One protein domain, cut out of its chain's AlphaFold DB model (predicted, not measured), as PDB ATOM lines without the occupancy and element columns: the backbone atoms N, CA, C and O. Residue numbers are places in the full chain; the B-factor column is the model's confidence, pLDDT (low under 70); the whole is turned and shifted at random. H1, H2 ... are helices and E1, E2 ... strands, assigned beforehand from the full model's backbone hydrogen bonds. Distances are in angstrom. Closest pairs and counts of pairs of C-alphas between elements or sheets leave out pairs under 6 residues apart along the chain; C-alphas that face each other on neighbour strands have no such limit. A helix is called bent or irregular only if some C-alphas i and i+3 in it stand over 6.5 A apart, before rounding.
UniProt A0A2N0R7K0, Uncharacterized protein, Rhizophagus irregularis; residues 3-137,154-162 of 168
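What this domain is: This is residues 3 to 137 and 154 to 162 of the 168 residues of an uncharacterized protein of Rhizophagus irregularis (UniProt A0A2N0R7K0). What does the model look like? A twisted sheet of five strands makes the core, with helices H1 and H2 over one face and the small two-stranded sheet of E6 and E7 over the other. The long hairpin of E2 and E3 runs along the longest axis, and the short helix H3 lies near where E2 begins. What is it made of? The 144 printed residues include three named helices and seven named strands, in the order E1 H1 E2 E3 E4 H2 E5 E6 H3 E7; the class is mixed, helices and strands, with under half of the residues in named elements. The larger sheet, E1 E2 E3 E4 E5, is mixed and the smaller antiparallel. The whole is compact, with a radius of gyration of the C-alphas of 15.7 A, and spans 54 by 35 by 24 A.

How they stand to each other: How is the large sheet paired? From edge to edge it runs E1, residues 3 to 6, E2, residues 30 to 41, E3, residues 48 to 58, E4, residues 69 to 74, and E5, residues 97 to 99; it is twisted, its C-alphas lying up to 4.1 A off the best plane. E2, E3 and E4 form a meander, each strand the antiparallel neighbour of the one before, with N 33 and O 55 2.9 A apart and N 54 and O 71 2.9 A. E1 is parallel to E2, with N 4 and O 32 2.9 A apart, and E5 to E4, with N 98 and O 70 3.0 A. Where are the longer helices? H1, residues 11 to 21, and H2, residues 80 to 88, are on one face of the sheet, as two layers; H1 lies over E2 at a height over the sheet of 8.9 A, the closest C-alphas being those of Leu 11 and Lys 35, 6.3 A. E1, H1, E2 and E4, H2, E5 are strand-helix-strand units, two parallel neighbour strands with a helix between, each with a right-handed crossover. Every O i to N i+4 pair is within hydrogen-bond range in H2, and 5 of 7 in H1. What of the rest? E6, residues 124 to 127, and E7, residues 158 to 161, are antiparallel, with N 127 and O 158 2.9 A apart; the closest C-alphas of E4 and E6, Ile 71 and Met 125, are 7.7 A apart. H3, residues 129 to 132, is too short for an O i to N i+4 pair; its Glu 131 and Ile 30 of E2 are the closest C-alphas of the two, 6.6 A.

Where its parts are: Where do the first and last strands lie? E1 begins at C-alpha 3, (148.646, 128.782, 174.258), and E7 ends at C-alpha 161, (141.600, 139.308, 179.517). Which elements are long? E2 measures 33.7 A, E3 33.3 A, E4 16.6 A and H1 15.7 A.

The domain as a whole: How far does it reach? The C-alphas farthest apart, of Ile 44 and Pro 137, are 55.9 A apart. Is anything missing or uncertain? Residues 138 to 153 are not printed, and C-alphas 137 and 154 are 20.5 A apart across this cut. E5 to E6 is a long link of 24 residues; pLDDT is under 70 at residues 39 to 40 and 154 to 162.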
ATOM      1  N   VAL A   3     148.960 127.519 174.934       95.19
ATOM      2  CA  VAL A   3     148.646 128.782 174.258       95.19
ATOM      3  C   VAL A   3     149.534 128.886 173.030       95.19
ATOM      4  O   VAL A   3     150.754 128.856 173.154       95.19
ATOM      5  N   GLU A   4     148.917 129.005 171.862       94.31
ATOM      6  CA  GLU A   4     149.602 129.135 170.581       94.31
ATOM      7  C   GLU A   4     149.328 130.530 170.020       94.31
ATOM      8  O   GLU A   4     148.170 130.906 169.839       94.31
ATOM      9  N   VAL A   5     150.378 131.301 169.737       94.69
ATOM     10  CA  VAL A   5     150.249 132.653 169.179       94.69
ATOM     11  C   VAL A   5     150.929 132.696 167.820       94.69
ATOM     12  O   VAL A   5     152.139 132.508 167.723       94.69
ATOM     13  N   GLY A   6     150.159 132.961 166.767       93.19
ATOM     14  CA  GLY A   6     150.671 133.038 165.404       93.19
ATOM     15  C   GLY A   6     150.565 134.437 164.819       93.19
ATOM     16  O   GLY A   6     149.469 134.984 164.697       93.19
ATOM     17  N   PHE A   7     151.698 134.989 164.388       91.62
ATOM     18  CA  PHE A   7     151.751 136.218 163.590       91.62
ATOM     19  C   PHE A   7     151.897 135.888 162.103       91.62
ATOM     20  O   PHE A   7     151.040 136.246 161.296       91.62
ATOM     21  N   SER A   8     152.924 135.116 161.745       90.50
ATOM     22  CA  SER A   8     153.178 134.694 160.360       90.50
ATOM     23  C   SER A   8     152.384 133.448 159.961       90.50
ATOM     24  O   SER A   8     152.081 133.260 158.787       90.50
ATOM     25  N   GLN A   9     152.013 132.609 160.929       93.12
ATOM     26  CA  GLN A   9     151.244 131.385 160.711       93.12
ATOM     27  C   GLN A   9     149.826 131.719 160.256       93.12
ATOM     28  O   GLN A   9     149.205 132.661 160.759       93.12
ATOM     29  N   SER A  10     149.287 130.939 159.322       93.69
ATOM     30  CA  SER A  10     147.895 131.093 158.910       93.69
ATOM     31  C   SER A  10     146.946 130.558 159.993       93.69
ATOM     32  O   SER A  10     147.307 129.676 160.774       93.69
ATOM     33  N   LEU A  11     145.713 131.074 160.050       94.62
ATOM     34  CA  LEU A  11     144.686 130.519 160.941       94.62
ATOM     35  C   LEU A  11     144.442 129.010 160.689       94.62
ATOM     36  O   LEU A  11     144.333 128.270 161.667       94.62
ATOM     37  N   PRO A  12     144.419 128.517 159.429       95.69
ATOM     38  CA  PRO A  12     144.399 127.082 159.156       95.69
ATOM     39  C   PRO A  12     145.546 126.282 159.782       95.69
ATOM     40  O   PRO A  12     145.300 125.195 160.303       95.69
ATOM     41  N   ASP A  13     146.777 126.793 159.758       96.00
ATOM     42  CA  ASP A  13     147.933 126.072 160.311       96.00
ATOM     43  C   ASP A  13     147.866 125.991 161.836       96.00
ATOM     44  O   ASP A  13     148.081 124.924 162.419       96.00
ATOM     45  N   LEU A  14     147.486 127.095 162.485       95.62
ATOM     46  CA  LEU A  14     147.258 127.124 163.929       95.62
ATOM     47  C   LEU A  14     146.144 126.146 164.331       95.62
ATOM     48  O   LEU A  14     146.306 125.363 165.262       95.62
ATOM     49  N   HIS A  15     145.039 126.132 163.581       95.38
ATOM     50  CA  HIS A  15     143.928 125.204 163.794       95.38
ATOM     51  C   HIS A  15     144.350 123.733 163.648       95.38
ATOM     52  O   HIS A  15     143.995 122.901 164.480       95.38
ATOM     53  N   ARG A  16     145.147 123.396 162.625       94.88
ATOM     54  CA  ARG A  16     145.683 122.034 162.446       94.88
ATOM     55  C   ARG A  16     146.617 121.630 163.584       94.88
ATOM     56  O   ARG A  16     146.577 120.483 164.019       94.88
ATOM     57  N   THR A  17     147.420 122.566 164.083       93.50
ATOM     58  CA  THR A  17     148.346 122.321 165.199       93.50
ATOM     59  C   THR A  17     147.594 121.913 166.468       93.50
ATOM     60  O   THR A  17     148.044 121.018 167.183       93.50
ATOM     61  N   THR A  18     146.390 122.450 166.702       92.31
ATOM     62  CA  THR A  18     145.522 122.018 167.812       92.31
ATOM     63  C   THR A  18     145.260 120.509 167.814       92.31
ATOM     64  O   THR A  18     145.239 119.898 168.883       92.31
ATOM     65  N   ALA A  19     145.129 119.873 166.644       91.50
ATOM     66  CA  ALA A  19     144.915 118.427 166.566       91.50
ATOM     67  C   ALA A  19     146.095 117.623 167.136       91.50
ATOM     68  O   ALA A  19     145.887 116.576 167.747       91.50
ATOM     69  N   LEU A  20     147.324 118.135 167.007       92.50
ATOM     70  CA  LEU A  20     148.517 117.519 167.593       92.50
ATOM     71  C   LEU A  20     148.486 117.619 169.122       92.50
ATOM     72  O   LEU A  20     148.753 116.638 169.816       92.50
ATOM     73  N   TYR A  21     148.079 118.775 169.657       93.81
ATOM     74  CA  TYR A  21     147.921 118.963 171.100       93.81
ATOM     75  C   TYR A  21     146.804 118.118 171.705       93.81
ATOM     76  O   TYR A  21     146.861 117.842 172.900       93.81
ATOM     77  N   PHE A  22     145.825 117.676 170.915       94.00
ATOM     78  CA  PHE A  22     144.789 116.730 171.341       94.00
ATOM     79  C   PHE A  22     145.068 115.272 170.977       94.00
ATOM     80  O   PHE A  22     144.236 114.405 171.244       94.00
ATOM     81  N   GLY A  23     146.262 114.978 170.459       90.25
ATOM     82  CA  GLY A  23     146.715 113.616 170.220       90.25
ATOM     83  C   GLY A  23     146.731 112.751 171.487       90.25
ATOM     84  O   GLY A  23     146.668 113.231 172.624       90.25
ATOM     85  N   SER A  24     146.846 111.439 171.284       87.19
ATOM     86  CA  SER A  24     146.886 110.438 172.360       87.19
ATOM     87  C   SER A  24     148.147 110.508 173.229       87.19
ATOM     88  O   SER A  24     148.169 109.948 174.319       87.19
ATOM     89  N   GLN A  25     149.191 111.196 172.764       89.12
ATOM     90  CA  GLN A  25     150.473 111.315 173.465       89.12
ATOM     91  C   GLN A  25     150.513 112.466 174.477       89.12
ATOM     92  O   GLN A  25     151.492 112.620 175.202       89.12
ATOM     93  N   THR A  26     149.469 113.293 174.532       91.12
ATOM     94  CA  THR A  26     149.404 114.457 175.414       91.12
ATOM     95  C   THR A  26     148.152 114.393 176.285       91.12
ATOM     96  O   THR A  26     147.126 113.829 175.906       91.12
ATOM     97  N   THR A  27     148.204 115.040 177.447       90.94
ATOM     98  CA  THR A  27     147.060 115.197 178.363       90.94
ATOM     99  C   THR A  27     146.501 116.624 178.357       90.94
ATOM    100  O   THR A  27     145.715 116.995 179.230       90.94
ATOM    101  N   ILE A  28     146.903 117.441 177.374       93.56
ATOM    102  CA  ILE A  28     146.507 118.850 177.244       93.56
ATOM    103  C   ILE A  28     144.988 118.934 177.084       93.56
ATOM    104  O   ILE A  28     144.453 118.462 176.087       93.56
ATOM    105  N   GLN A  29     144.305 119.552 178.048       94.31
ATOM    106  CA  GLN A  29     142.842 119.687 178.037       94.31
ATOM    107  C   GLN A  29     142.333 120.936 177.315       94.31
ATOM    108  O   GLN A  29     141.221 120.937 176.803       94.31
ATOM    109  N   ILE A  30     143.143 121.995 177.280       95.12
ATOM    110  CA  ILE A  30     142.767 123.310 176.753       95.12
ATOM    111  C   ILE A  30     143.851 123.770 175.791       95.12
ATOM    112  O   ILE A  30     145.031 123.753 176.164       95.12
ATOM    113  N   VAL A  31     143.440 124.229 174.612       96.88
ATOM    114  CA  VAL A  31     144.291 124.959 173.668       96.88
ATOM    115  C   VAL A  31     143.643 126.312 173.394       96.88
ATOM    116  O   VAL A  31     142.492 126.374 172.968       96.88
ATOM    117  N   LEU A  32     144.380 127.390 173.643       96.81
ATOM    118  CA  LEU A  32     144.004 128.745 173.252       96.81
ATOM    119  C   LEU A  32     144.867 129.163 172.065       96.81
ATOM    120  O   LEU A  32     146.080 129.301 172.197       96.81
ATOM    121  N   VAL A  33     144.241 129.367 170.912       97.12
ATOM    122  CA  VAL A  33     144.906 129.875 169.710       97.12
ATOM    123  C   VAL A  33     144.660 131.372 169.602       97.12
ATOM    124  O   VAL A  33     143.512 131.803 169.646       97.12
ATOM    125  N   ILE A  34     145.716 132.153 169.399       95.94
ATOM    126  CA  ILE A  34     145.646 133.582 169.091       95.94
ATOM    127  C   ILE A  34     146.287 133.808 167.723       95.94
ATOM    128  O   ILE A  34     147.486 133.610 167.537       95.94
ATOM    129  N   LYS A  35     145.489 134.251 166.755       95.69
ATOM    130  CA  LYS A  35     145.972 134.697 165.449       95.69
ATOM    131  C   LYS A  35     146.036 136.216 165.432       95.69
ATOM    132  O   LYS A  35     145.021 136.881 165.614       95.69
ATOM    133  N   ILE A  36     147.223 136.739 165.147       93.81
ATOM    134  CA  ILE A  36     147.466 138.152 164.874       93.81
ATOM    135  C   ILE A  36     147.494 138.321 163.354       93.81
ATOM    136  O   ILE A  36     148.320 137.709 162.667       93.81
ATOM    137  N   PHE A  37     146.566 139.103 162.811       89.19
ATOM    138  CA  PHE A  37     146.641 139.564 161.430       89.19
ATOM    139  C   PHE A  37     147.436 140.863 161.469       89.19
ATOM    140  O   PHE A  37     147.073 141.761 162.220       89.19
ATOM    141  N   GLY A  38     148.575 140.903 160.772       76.81
ATOM    142  CA  GLY A  38     149.523 142.014 160.866       76.81
ATOM    143  C   GLY A  38     148.911 143.380 160.562       76.81
ATOM    144  O   GLY A  38     147.775 143.484 160.097       76.81
ATOM    145  N   ASP A  39     149.689 144.422 160.835       69.88
ATOM    146  CA  ASP A  39     149.202 145.797 160.811       69.88
ATOM    147  C   ASP A  39     148.600 146.168 159.454       69.88
ATOM    148  O   ASP A  39     149.255 146.126 158.409       69.88
ATOM    149  N   CYS A  40     147.330 146.552 159.493       69.56
ATOM    150  CA  CYS A  40     146.641 147.191 158.388       69.56
ATOM    151  C   CYS A  40     146.539 148.685 158.693       69.56
ATOM    152  O   CYS A  40     146.576 149.109 159.848       69.56
ATOM    153  N   ARG A  41     146.415 149.512 157.659       80.50
ATOM    154  CA  ARG A  41     146.221 150.951 157.835       80.50
ATOM    155  C   ARG A  41     144.797 151.302 157.462       80.50
ATOM    156  O   ARG A  41     144.353 150.956 156.369       80.50
ATOM    157  N   ASP A  42     144.103 151.987 158.358       79.44
ATOM    158  CA  ASP A  42     142.847 152.628 158.003       79.44
ATOM    159  C   ASP A  42     143.162 153.746 157.000       79.44
ATOM    160  O   ASP A  42     143.948 154.654 157.285       79.44
ATOM    161  N   ILE A  43     142.599 153.644 155.796       80.31
ATOM    162  CA  ILE A  43     142.879 154.576 154.696       80.31
ATOM    163  C   ILE A  43     142.264 155.962 154.921       80.31
ATOM    164  O   ILE A  43     142.699 156.925 154.296       80.31
ATOM    165  N   ILE A  44     141.257 156.064 155.790       84.12
ATOM    166  CA  ILE A  44     140.512 157.293 156.064       84.12
ATOM    167  C   ILE A  44     141.207 158.070 157.177       84.12
ATOM    168  O   ILE A  44     141.470 159.263 157.039       84.12
ATOM    169  N   THR A  45     141.528 157.404 158.283       83.00
ATOM    170  CA  THR A  45     142.110 158.052 159.471       83.00
ATOM    171  C   THR A  45     143.637 158.013 159.486       83.00
ATOM    172  O   THR A  45     144.263 158.674 160.315       83.00
ATOM    173  N   ASN A  46     144.252 157.243 158.581       82.50
ATOM    174  CA  ASN A  46     145.690 156.988 158.510       82.50
ATOM    175  C   ASN A  46     146.270 156.312 159.772       82.50
ATOM    176  O   ASN A  46     147.492 156.298 159.971       82.50
ATOM    177  N   THR A  47     145.405 155.748 160.622       83.56
ATOM    178  CA  THR A  47     145.787 155.057 161.858       83.56
ATOM    179  C   THR A  47     146.059 153.582 161.609       83.56
ATOM    180  O   THR A  47     145.389 152.945 160.794       83.56
ATOM    181  N   SER A  48     147.009 153.018 162.348       85.44
ATOM    182  CA  SER A  48     147.218 151.572 162.374       85.44
ATOM    183  C   SER A  48     146.025 150.874 163.019       85.44
ATOM    184  O   SER A  48     145.606 151.217 164.127       85.44
ATOM    185  N   ILE A  49     145.493 149.886 162.314       88.00
ATOM    186  CA  ILE A  49     144.412 149.022 162.758       88.00
ATOM    187  C   ILE A  49     144.877 147.570 162.731       88.00
ATOM    188  O   ILE A  49     145.714 147.174 161.918       88.00
ATOM    189  N   ILE A  50     144.324 146.769 163.629       90.75
ATOM    190  CA  ILE A  50     144.722 145.376 163.777       90.75
ATOM    191  C   ILE A  50     143.499 144.511 164.037       90.75
ATOM    192  O   ILE A  50     142.624 144.874 164.826       90.75
ATOM    193  N   ALA A  51     143.448 143.367 163.361       92.25
ATOM    194  CA  ALA A  51     142.461 142.331 163.606       92.25
ATOM    195  C   ALA A  51     143.159 141.142 164.265       92.25
ATOM    196  O   ALA A  51     144.243 140.720 163.854       92.25
ATOM    197  N   LEU A  52     142.530 140.585 165.289       94.19
ATOM    198  CA  LEU A  52     143.002 139.403 165.988       94.19
ATOM    199  C   LEU A  52     141.849 138.432 166.202       94.19
ATOM    200  O   LEU A  52     140.685 138.824 166.276       94.19
ATOM    201  N   ILE A  53     142.184 137.153 166.310       96.19
ATOM    202  CA  ILE A  53     141.237 136.081 166.616       96.19
ATOM    203  C   ILE A  53     141.785 135.279 167.784       96.19
ATOM    204  O   ILE A  53     142.902 134.776 167.706       96.19
ATOM    205  N   ALA A  54     140.986 135.124 168.832       96.88
ATOM    206  CA  ALA A  54     141.197 134.138 169.878       96.88
ATOM    207  C   ALA A  54     140.218 132.984 169.665       96.88
ATOM    208  O   ALA A  54     139.026 133.222 169.496       96.88
ATOM    209  N   ALA A  55     140.705 131.747 169.674       97.31
ATOM    210  CA  ALA A  55     139.897 130.543 169.534       97.31
ATOM    211  C   ALA A  55     140.232 129.551 170.652       97.31
ATOM    212  O   ALA A  55     141.380 129.116 170.786       97.31
ATOM    213  N   LEU A  56     139.223 129.197 171.444       97.12
ATOM    214  CA  LEU A  56     139.326 128.263 172.559       97.12
ATOM    215  C   LEU A  56     138.897 126.869 172.125       97.12
ATOM    216  O   LEU A  56     137.791 126.685 171.623       97.12
ATOM    217  N   TYR A  57     139.739 125.880 172.391       97.31
ATOM    218  CA  TYR A  57     139.437 124.475 172.169       97.31
ATOM    219  C   TYR A  57     139.517 123.710 173.482       97.31
ATOM    220  O   TYR A  57     140.434 123.920 174.283       97.31
ATOM    221  N   LEU A  58     138.585 122.775 173.661       95.94
ATOM    222  CA  LEU A  58     138.487 121.923 174.841       95.94
ATOM    223  C   LEU A  58     138.524 120.460 174.410       95.94
ATOM    224  O   LEU A  58     137.740 120.044 173.558       95.94
ATOM    225  N   ARG A  59     139.395 119.663 175.033       94.38
ATOM    226  CA  ARG A  59     139.507 118.222 174.762       94.38
ATOM    227  C   ARG A  59     138.222 117.465 175.106       94.38
ATOM    228  O   ARG A  59     137.906 116.477 174.459       94.38
ATOM    229  N   THR A  60     137.510 117.922 176.128       91.62
ATOM    230  CA  THR A  60     136.261 117.348 176.656       91.62
ATOM    231  C   THR A  60     135.029 117.680 175.811       91.62
ATOM    232  O   THR A  60     133.972 117.093 176.033       91.62
ATOM    233  N   SER A  61     135.144 118.601 174.844       92.69
ATOM    234  CA  SER A  61     134.066 118.904 173.898       92.69
ATOM    235  C   SER A  61     133.669 117.648 173.117       92.69
ATOM    236  O   SER A  61     134.515 116.827 172.770       92.69
ATOM    237  N   THR A  62     132.393 117.521 172.750       92.75
ATOM    238  CA  THR A  62     131.931 116.464 171.830       92.75
ATOM    239  C   THR A  62     132.582 116.572 170.447       92.75
ATOM    240  O   THR A  62     132.621 115.597 169.699       92.75
ATOM    241  N   THR A  63     133.122 117.747 170.115       94.81
ATOM    242  CA  THR A  63     133.862 118.032 168.882       94.81
ATOM    243  C   THR A  63     135.176 118.759 169.212       94.81
ATOM    244  O   THR A  63     135.283 119.963 169.009       94.81
ATOM    245  N   PRO A  64     136.214 118.063 169.722       93.62
ATOM    246  CA  PRO A  64     137.430 118.708 170.244       93.62
ATOM    247  C   PRO A  64     138.199 119.550 169.220       93.62
ATOM    248  O   PRO A  64     138.914 120.477 169.582       93.62
ATOM    249  N   LEU A  65     138.064 119.235 167.930       95.44
ATOM    250  CA  LEU A  65     138.710 119.982 166.850       95.44
ATOM    251  C   LEU A  65     137.886 121.182 166.370       95.44
ATOM    252  O   LEU A  65     138.349 121.908 165.502       95.44
ATOM    253  N   ILE A  66     136.702 121.418 166.934       97.12
ATOM    254  CA  ILE A  66     135.905 122.622 166.700       97.12
ATOM    255  C   ILE A  66     136.068 123.519 167.933       97.12
ATOM    256  O   ILE A  66     135.805 123.072 169.054       97.12
ATOM    257  N   PRO A  67     136.525 124.773 167.774       97.00
ATOM    258  CA  PRO A  67     136.632 125.675 168.908       97.00
ATOM    259  C   PRO A  67     135.256 125.960 169.506       97.00
ATOM    260  O   PRO A  67     134.282 126.207 168.794       97.00
ATOM    261  N   THR A  68     135.188 125.947 170.832       95.88
ATOM    262  CA  THR A  68     133.955 126.150 171.599       95.88
ATOM    263  C   THR A  68     133.594 127.626 171.731       95.88
ATOM    264  O   THR A  68     132.418 127.962 171.876       95.88
ATOM    265  N   SER A  69     134.591 128.509 171.654       95.62
ATOM    266  CA  SER A  69     134.426 129.959 171.678       95.62
ATOM    267  C   SER A  69     135.470 130.630 170.793       95.62
ATOM    268  O   SER A  69     136.647 130.254 170.802       95.62
ATOM    269  N   ILE A  70     135.034 131.630 170.033       96.94
ATOM    270  CA  ILE A  70     135.875 132.520 169.249       96.94
ATOM    271  C   ILE A  70     135.517 133.965 169.569       96.94
ATOM    272  O   ILE A  70     134.348 134.351 169.536       96.94
ATOM    273  N   ILE A  71     136.552 134.769 169.799       96.12
ATOM    274  CA  ILE A  71     136.446 136.217 169.954       96.12
ATOM    275  C   ILE A  71     137.342 136.875 168.903       96.12
ATOM    276  O   ILE A  71     138.556 136.649 168.898       96.12
ATOM    277  N   SER A  72     136.767 137.686 168.015       95.38
ATOM    278  CA  SER A  72     137.534 138.658 167.231       95.38
ATOM    279  C   SER A  72     137.778 139.914 168.055       95.38
ATOM    280  O   SER A  72     136.859 140.484 168.631       95.38
ATOM    281  N   PHE A  73     139.021 140.364 168.132       93.00
ATOM    282  CA  PHE A  73     139.395 141.526 168.935       93.00
ATOM    283  C   PHE A  73     140.458 142.360 168.215       93.00
ATOM    284  O   PHE A  73     140.958 141.989 167.155       93.00
ATOM    285  N   GLY A  74     140.777 143.515 168.787       90.44
ATOM    286  CA  GLY A  74     141.588 144.558 168.166       90.44
ATOM    287  C   GLY A  74     140.740 145.747 167.724       90.44
ATOM    288  O   GLY A  74     139.665 146.004 168.267       90.44
ATOM    289  N   THR A  75     141.237 146.500 166.752       90.12
ATOM    290  CA  THR A  75     140.601 147.731 166.261       90.12
ATOM    291  C   THR A  75     139.962 147.583 164.885       90.12
ATOM    292  O   THR A  75     139.231 148.482 164.482       90.12
ATOM    293  N   ALA A  76     140.174 146.455 164.201       90.44
ATOM    294  CA  ALA A  76     139.579 146.136 162.905       90.44
ATOM    295  C   ALA A  76     138.797 144.822 162.920       90.44
ATOM    296  O   ALA A  76     139.078 143.908 163.699       90.44
ATOM    297  N   GLU A  77     137.844 144.716 161.997       91.62
ATOM    298  CA  GLU A  77     137.141 143.470 161.726       91.62
ATOM    299  C   GLU A  77     138.033 142.458 160.979       91.62
ATOM    300  O   GLU A  77     138.846 142.839 160.130       91.62
ATOM    301  N   PRO A  78     137.893 141.149 161.257       92.38
ATOM    302  CA  PRO A  78     138.508 140.119 160.435       92.38
ATOM    303  C   PRO A  78     137.958 140.174 159.007       92.38
ATOM    304  O   PRO A  78     136.762 140.358 158.797       92.38
ATOM    305  N   ASN A  79     138.809 139.921 158.012       91.69
ATOM    306  CA  ASN A  79     138.357 139.893 156.622       91.69
ATOM    307  C   ASN A  79     137.300 138.792 156.370       91.69
ATOM    308  O   ASN A  79     137.263 137.752 157.040       91.69
ATOM    309  N   THR A  80     136.469 138.983 155.342       93.12
ATOM    310  CA  THR A  80     135.376 138.057 154.994       93.12
ATOM    311  C   THR A  80     135.859 136.622 154.775       93.12
ATOM    312  O   THR A  80     135.184 135.675 155.169       93.12
ATOM    313  N   SER A  81     137.052 136.427 154.202       94.19
ATOM    314  CA  SER A  81     137.637 135.091 154.023       94.19
ATOM    315  C   SER A  81     137.949 134.386 155.346       94.19
ATOM    316  O   SER A  81     137.733 133.181 155.452       94.19
ATOM    317  N   THR A  82     138.412 135.117 156.363       94.88
ATOM    318  CA  THR A  82     138.688 134.579 157.703       94.88
ATOM    319  C   THR A  82     137.389 134.186 158.386       94.88
ATOM    320  O   THR A  82     137.283 133.078 158.906       94.88
ATOM    321  N   ILE A  83     136.373 135.050 158.315       95.06
ATOM    322  CA  ILE A  83     135.032 134.764 158.842       95.06
ATOM    323  C   ILE A  83     134.454 133.508 158.178       95.06
ATOM    324  O   ILE A  83     134.010 132.586 158.861       95.06
ATOM    325  N   ASN A  84     134.525 133.427 156.847       95.75
ATOM    326  CA  ASN A  84     134.039 132.274 156.093       95.75
ATOM    327  C   ASN A  84     134.810 130.994 156.418       95.75
ATOM    328  O   ASN A  84     134.210 129.921 156.437       95.75
ATOM    329  N   TYR A  85     136.116 131.083 156.674       96.69
ATOM    330  CA  TYR A  85     136.910 129.938 157.108       96.69
ATOM    331  C   TYR A  85     136.458 129.440 158.487       96.69
ATOM    332  O   TYR A  85     136.201 128.251 158.657       96.69
ATOM    333  N   ILE A  86     136.282 130.346 159.449       97.00
ATOM    334  CA  ILE A  86     135.825 130.011 160.802       97.00
ATOM    335  C   ILE A  86     134.456 129.315 160.771       97.00
ATOM    336  O   ILE A  86     134.284 128.240 161.343       97.00
ATOM    337  N   ILE A  87     133.488 129.894 160.063       96.12
ATOM    338  CA  ILE A  87     132.116 129.373 160.052       96.12
ATOM    339  C   ILE A  87     132.038 128.078 159.235       96.12
ATOM    340  O   ILE A  87     131.554 127.060 159.718       96.12
ATOM    341  N   ASN A  88     132.550 128.090 158.001       96.50
ATOM    342  CA  ASN A  88     132.277 127.015 157.043       96.50
ATOM    343  C   ASN A  88     133.332 125.903 157.034       96.50
ATOM    344  O   ASN A  88     133.053 124.813 156.539       96.50
ATOM    345  N   LYS A  89     134.562 126.171 157.494       95.69
ATOM    346  CA  LYS A  89     135.654 125.179 157.497       95.69
ATOM    347  C   LYS A  89     135.987 124.682 158.894       95.69
ATOM    348  O   LYS A  89     136.167 123.482 159.051       95.69
ATOM    349  N   MET A  90     136.032 125.567 159.889       96.12
ATOM    350  CA  MET A  90     136.221 125.155 161.287       96.12
ATOM    351  C   MET A  90     134.915 124.681 161.941       96.12
ATOM    352  O   MET A  90     134.971 124.084 163.009       96.12
ATOM    353  N   GLY A  91     133.755 124.922 161.317       95.62
ATOM    354  CA  GLY A  91     132.458 124.419 161.785       95.62
ATOM    355  C   GLY A  91     131.915 125.137 163.021       95.62
ATOM    356  O   GLY A  91     131.136 124.557 163.774       95.62
ATOM    357  N   VAL A  92     132.340 126.379 163.259       96.12
ATOM    358  CA  VAL A  92     131.958 127.135 164.457       96.12
ATOM    359  C   VAL A  92     130.547 127.688 164.307       96.12
ATOM    360  O   VAL A  92     130.229 128.364 163.327       96.12
ATOM    361  N   SER A  93     129.699 127.440 165.306       92.94
ATOM    362  CA  SER A  93     128.356 128.015 165.370       92.94
ATOM    363  C   SER A  93     128.398 129.532 165.520       92.94
ATOM    364  O   SER A  93     129.221 130.073 166.256       92.94
ATOM    365  N   LEU A  94     127.445 130.226 164.893       87.62
ATOM    366  CA  LEU A  94     127.372 131.693 164.917       87.62
ATOM    367  C   LEU A  94     127.330 132.274 166.340       87.62
ATOM    368  O   LEU A  94     127.967 133.290 166.583       87.62
ATOM    369  N   GLY A  95     126.642 131.612 167.278       89.69
ATOM    370  CA  GLY A  95     126.571 132.046 168.681       89.69
ATOM    371  C   GLY A  95     127.875 131.878 169.470       89.69
ATOM    372  O   GLY A  95     128.028 132.479 170.526       89.69
ATOM    373  N   SER A  96     128.825 131.095 168.954       93.25
ATOM    374  CA  SER A  96     130.144 130.897 169.564       93.25
ATOM    375  C   SER A  96     131.201 131.841 168.997       93.25
ATOM    376  O   SER A  96     132.340 131.783 169.450       93.25
ATOM    377  N   PHE A  97     130.861 132.683 168.012       95.38
ATOM    378  CA  PHE A  97     131.780 133.630 167.384       95.38
ATOM    379  C   PHE A  97     131.297 135.077 167.549       95.38
ATOM    380  O   PHE A  97     130.444 135.557 166.795       95.38
ATOM    381  N   ILE A  98     131.904 135.769 168.512       95.00
ATOM    382  CA  ILE A  98     131.597 137.152 168.901       95.00
ATOM    383  C   ILE A  98     132.797 138.085 168.674       95.00
ATOM    384  O   ILE A  98     133.880 137.628 168.301       95.00
ATOM    385  N   GLY A  99     132.614 139.381 168.932       93.69
ATOM    386  CA  GLY A  99     133.676 140.388 168.894       93.69
ATOM    387  C   GLY A  99     133.664 141.274 167.645       93.69
ATOM    388  O   GLY A  99     132.684 141.313 166.901       93.69
ATOM    389  N   VAL A 100     134.739 142.032 167.418       92.75
ATOM    390  CA  VAL A 100     134.814 143.069 166.367       92.75
ATOM    391  C   VAL A 100     134.437 142.499 164.994       92.75
ATOM    392  O   VAL A 100     134.945 141.451 164.588       92.75
ATOM    393  N   GLY A 101     133.552 143.188 164.267       90.06
ATOM    394  CA  GLY A 101     133.027 142.732 162.970       90.06
ATOM    395  C   GLY A 101     131.887 141.710 163.067       90.06
ATOM    396  O   GLY A 101     131.477 141.139 162.054       90.06
ATOM    397  N   ARG A 102     131.375 141.442 164.275       93.44
ATOM    398  CA  ARG A 102     130.192 140.604 164.523       93.44
ATOM    399  C   ARG A 102     129.057 141.451 165.116       93.44
ATOM    400  O   ARG A 102     129.350 142.353 165.901       93.44
ATOM    401  N   PRO A 103     127.784 141.157 164.793       91.19
ATOM    402  CA  PRO A 103     126.642 141.771 165.466       91.19
ATOM    403  C   PRO A 103     126.580 141.358 166.940       91.19
ATOM    404  O   PRO A 103     126.680 140.167 167.247       91.19
ATOM    405  N   ASP A 104     126.387 142.324 167.832       89.12
ATOM    406  CA  ASP A 104     126.125 142.095 169.249       89.12
ATOM    407  C   ASP A 104     124.610 141.944 169.486       89.12
ATOM    408  O   ASP A 104     123.859 142.921 169.351       89.12
ATOM    409  N   PRO A 105     124.134 140.744 169.869       86.38
ATOM    410  CA  PRO A 105     122.716 140.515 170.129       86.38
ATOM    411  C   PRO A 105     122.178 141.341 171.306       86.38
ATOM    412  O   PRO A 105     120.968 141.541 171.399       86.38
ATOM    413  N   ASN A 106     123.044 141.848 172.188       86.62
ATOM    414  CA  ASN A 106     122.651 142.628 173.363       86.62
ATOM    415  C   ASN A 106     122.576 144.140 173.094       86.62
ATOM    416  O   ASN A 106     122.129 144.891 173.959       86.62
ATOM    417  N   ASN A 107     122.975 144.596 171.901       85.25
ATOM    418  CA  ASN A 107     123.045 146.012 171.546       85.25
ATOM    419  C   ASN A 107     122.360 146.297 170.199       85.25
ATOM    420  O   ASN A 107     122.967 146.830 169.273       85.25
ATOM    421  N   ASN A 108     121.085 145.916 170.065       86.19
ATOM    422  CA  ASN A 108     120.284 146.121 168.846       86.19
ATOM    423  C   ASN A 108     120.935 145.563 167.561       86.19
ATOM    424  O   ASN A 108     120.705 146.097 166.477       86.19
ATOM    425  N   ASN A 109     121.750 144.505 167.665       86.44
ATOM    426  CA  ASN A 109     122.556 143.959 166.567       86.44
ATOM    427  C   ASN A 109     123.565 144.951 165.958       86.44
ATOM    428  O   ASN A 109     124.040 144.732 164.842       86.44
ATOM    429  N   ASN A 110     123.927 146.016 166.678       88.94
ATOM    430  CA  ASN A 110     125.093 146.821 166.334       88.94
ATOM    431  C   ASN A 110     126.360 145.978 166.481       88.94
ATOM    432  O   ASN A 110     126.415 145.064 167.299       88.94
ATOM    433  N   ASN A 111     127.396 146.287 165.706       88.81
ATOM    434  CA  ASN A 111     128.657 145.566 165.827       88.81
ATOM    435  C   ASN A 111     129.315 145.818 167.191       88.81
ATOM    436  O   ASN A 111     129.232 146.926 167.727       88.81
ATOM    437  N   PHE A 112     130.026 144.811 167.708       92.31
ATOM    438  CA  PHE A 112     130.856 144.990 168.900       92.31
ATOM    439  C   PHE A 112     131.850 146.157 168.709       92.31
ATOM    440  O   PHE A 112     132.448 146.288 167.631       92.31
ATOM    441  N   PRO A 113     132.059 147.000 169.737       90.88
ATOM    442  CA  PRO A 113     132.958 148.153 169.662       90.88
ATOM    443  C   PRO A 113     134.420 147.707 169.599       90.88
ATOM    444  O   PRO A 113     134.746 146.656 170.120       90.88
ATOM    445  N   SER A 114     135.345 148.495 169.049       89.94
ATOM    446  CA  SER A 114     136.774 148.132 169.036       89.94
ATOM    447  C   SER A 114     137.326 147.761 170.427       89.94
ATOM    448  O   SER A 114     137.075 148.442 171.419       89.94
ATOM    449  N   CYS A 115     138.163 146.725 170.490       88.94
ATOM    450  CA  CYS A 115     138.910 146.342 171.687       88.94
ATOM    451  C   CYS A 115     140.196 147.184 171.798       88.94
ATOM    452  O   CYS A 115     141.278 146.757 171.392       88.94
ATOM    453  N   ASN A 116     140.075 148.414 172.300       84.56
ATOM    454  CA  ASN A 116     141.180 149.383 172.407       84.56
ATOM    455  C   ASN A 116     141.515 149.792 173.855       84.56
ATOM    456  O   ASN A 116     142.381 150.640 174.080       84.56
ATOM    457  N   ALA A 117     140.844 149.188 174.831       80.81
ATOM    458  CA  ALA A 117     141.033 149.448 176.247       80.81
ATOM    459  C   ALA A 117     141.211 148.136 177.016       80.81
ATOM    460  O   ALA A 117     140.764 147.070 176.595       80.81
ATOM    461  N   ALA A 118     141.879 148.225 178.164       77.19
ATOM    462  CA  ALA A 118     141.901 147.122 179.112       77.19
ATOM    463  C   ALA A 118     140.527 146.981 179.783       77.19
ATOM    464  O   ALA A 118     139.766 147.942 179.879       77.19
ATOM    465  N   ASN A 119     140.262 145.793 180.314       77.06
ATOM    466  CA  ASN A 119     139.090 145.491 181.129       77.06
ATOM    467  C   ASN A 119     137.720 145.600 180.427       77.06
ATOM    468  O   ASN A 119     136.713 145.841 181.088       77.06
ATOM    469  N   LEU A 120     137.662 145.396 179.107       81.69
ATOM    470  CA  LEU A 120     136.401 145.357 178.361       81.69
ATOM    471  C   LEU A 120     135.701 143.991 178.535       81.69
ATOM    472  O   LEU A 120     136.280 142.984 178.116       81.69
ATOM    473  N   PRO A 121     134.492 143.929 179.132       83.31
ATOM    474  CA  PRO A 121     133.804 142.663 179.415       83.31
ATOM    475  C   PRO A 121     133.536 141.812 178.169       83.31
ATOM    476  O   PRO A 121     133.714 140.599 178.212       83.31
ATOM    477  N   ASP A 122     133.207 142.449 177.044       85.94
ATOM    478  CA  ASP A 122     132.895 141.768 175.775       85.94
ATOM    479  C   ASP A 122     134.080 140.973 175.200       85.94
ATOM    480  O   ASP A 122     133.903 140.072 174.382       85.94
ATOM    481  N   TYR A 123     135.300 141.298 175.640       90.00
ATOM    482  CA  TYR A 123     136.558 140.707 175.177       90.00
ATOM    483  C   TYR A 123     137.207 139.788 176.216       90.00
ATOM    484  O   TYR A 123     138.404 139.488 176.151       90.00
ATOM    485  N   GLN A 124     136.424 139.331 177.191       88.06
ATOM    486  CA  GLN A 124     136.850 138.320 178.143       88.06
ATOM    487  C   GLN A 124     136.573 136.917 177.618       88.06
ATOM    488  O   GLN A 124     135.459 136.592 177.211       88.06
ATOM    489  N   MET A 125     137.575 136.046 177.715       88.25
ATOM    490  CA  MET A 125     137.402 134.629 177.429       88.25
ATOM    491  C   MET A 125     137.389 133.832 178.731       88.25
ATOM    492  O   MET A 125     138.384 133.784 179.459       88.25
ATOM    493  N   SER A 126     136.253 133.196 179.010       86.94
ATOM    494  CA  SER A 126     136.098 132.298 180.154       86.94
ATOM    495  C   SER A 126     136.822 130.985 179.894       86.94
ATOM    496  O   SER A 126     136.484 130.260 178.957       86.94
ATOM    497  N   ILE A 127     137.799 130.661 180.737       86.56
ATOM    498  CA  ILE A 127     138.490 129.375 180.710       86.56
ATOM    499  C   ILE A 127     137.780 128.407 181.659       86.56
ATOM    500  O   ILE A 127     137.716 128.673 182.864       86.56
ATOM    501  N   PRO A 128     137.255 127.283 181.143       86.25
ATOM    502  CA  PRO A 128     136.579 126.291 181.961       86.25
ATOM    503  C   PRO A 128     137.493 125.713 183.039       86.25
ATOM    504  O   PRO A 128     138.581 125.199 182.770       86.25
ATOM    505  N   GLY A 129     137.025 125.806 184.282       83.12
ATOM    506  CA  GLY A 129     137.715 125.253 185.436       83.12
ATOM    507  C   GLY A 129     137.973 123.749 185.312       83.12
ATOM    508  O   GLY A 129     139.123 123.354 185.511       83.12
ATOM    509  N   PRO A 130     136.958 122.895 185.055       83.44
ATOM    510  CA  PRO A 130     137.132 121.440 185.088       83.44
ATOM    511  C   PRO A 130     138.284 120.949 184.205       83.44
ATOM    512  O   PRO A 130     139.087 120.117 184.621       83.44
ATOM    513  N   GLU A 131     138.430 121.533 183.021       87.19
ATOM    514  CA  GLU A 131     139.508 121.263 182.079       87.19
ATOM    515  C   GLU A 131     140.850 121.838 182.554       87.19
ATOM    516  O   GLU A 131     141.895 121.215 182.359       87.19
ATOM    517  N   LEU A 132     140.840 123.012 183.193       86.69
ATOM    518  CA  LEU A 132     142.042 123.665 183.721       86.69
ATOM    519  C   LEU A 132     142.655 122.890 184.893       86.69
ATOM    520  O   LEU A 132     143.876 122.757 184.966       86.69
ATOM    521  N   PHE A 133     141.814 122.364 185.783       86.06
ATOM    522  CA  PHE A 133     142.218 121.609 186.974       86.06
ATOM    523  C   PHE A 133     142.120 120.090 186.789       86.06
ATOM    524  O   PHE A 133     142.179 119.333 187.760       86.06
ATOM    525  N   ASN A 134     141.990 119.614 185.552       85.06
ATOM    526  CA  ASN A 134     141.917 118.188 185.270       85.06
ATOM    527  C   ASN A 134     143.146 117.438 185.821       85.06
ATOM    528  O   ASN A 134     144.289 117.789 185.525       85.06
ATOM    529  N   GLY A 135     142.902 116.379 186.596       84.81
ATOM    530  CA  GLY A 135     143.942 115.585 187.259       84.81
ATOM    531  C   GLY A 135     144.421 116.141 188.607       84.81
ATOM    532  O   GLY A 135     145.230 115.491 189.270       84.81
ATOM    533  N   VAL A 136     143.922 117.300 189.051       84.81
ATOM    534  CA  VAL A 136     144.191 117.816 190.399       84.81
ATOM    535  C   VAL A 136     143.327 117.055 191.416       84.81
ATOM    536  O   VAL A 136     142.108 116.988 191.250       84.81
ATOM    537  N   PRO A 137     143.918 116.485 192.484       84.81
ATOM    538  CA  PRO A 137     143.151 115.842 193.546       84.81
ATOM    539  C   PRO A 137     142.143 116.800 194.189       84.81
ATOM    540  O   PRO A 137     142.462 117.961 194.435       84.81
ATOM    541  N   ALA A 154     128.627 129.044 190.196       39.09
ATOM    542  CA  ALA A 154     128.671 130.181 191.099       39.09
ATOM    543  C   ALA A 154     130.046 130.168 191.785       39.09
ATOM    544  O   ALA A 154     130.187 129.618 192.873       39.09
ATOM    545  N   GLY A 155     131.077 130.727 191.137       36.59
ATOM    546  CA  GLY A 155     132.245 131.195 191.897       36.59
ATOM    547  C   GLY A 155     133.650 131.043 191.322       36.59
ATOM    548  O   GLY A 155     134.567 131.533 191.969       36.59
ATOM    549  N   PHE A 156     133.884 130.446 190.148       39.78
ATOM    550  CA  PHE A 156     135.245 130.455 189.583       39.78
ATOM    551  C   PHE A 156     135.240 130.540 188.054       39.78
ATOM    552  O   PHE A 156     135.189 129.536 187.349       39.78
ATOM    553  N   LEU A 157     135.293 131.773 187.550       40.56
ATOM    554  CA  LEU A 157     135.607 132.080 186.158       40.56
ATOM    555  C   LEU A 157     137.071 132.517 186.112       40.56
ATOM    556  O   LEU A 157     137.415 133.587 186.614       40.56
ATOM    557  N   VAL A 158     137.944 131.700 185.522       47.78
ATOM    558  CA  VAL A 158     139.271 132.186 185.132       47.78
ATOM    559  C   VAL A 158     139.073 132.961 183.838       47.78
ATOM    560  O   VAL A 158     138.926 132.381 182.765       47.78
ATOM    561  N   LEU A 159     138.995 134.281 183.969       45.22
ATOM    562  CA  LEU A 159     138.868 135.196 182.844       45.22
ATOM    563  C   LEU A 159     140.270 135.498 182.332       45.22
ATOM    564  O   LEU A 159     141.078 136.108 183.035       45.22
ATOM    565  N   ILE A 160     140.564 135.077 181.104       53.41
ATOM    566  CA  ILE A 160     141.706 135.636 180.389       53.41
ATOM    567  C   ILE A 160     141.210 136.915 179.732       53.41
ATOM    568  O   ILE A 160     140.352 136.896 178.847       53.41
ATOM    569  N   TRP A 161     141.756 138.036 180.195       45.78
ATOM    570  CA  TRP A 161     141.600 139.308 179.517       45.78
ATOM    571  C   TRP A 161     142.439 139.279 178.251       45.78
ATOM    572  O   TRP A 161     143.670 139.266 178.314       45.78
ATOM    573  N   ILE A 162     141.778 139.275 177.102       53.81
ATOM    574  CA  ILE A 162     142.465 139.362 175.824       53.81
ATOM    575  C   ILE A 162     142.466 140.836 175.425       53.81
ATOM    576  O   ILE A 162     141.527 141.337 174.817       53.81
TER     577      ILE A 162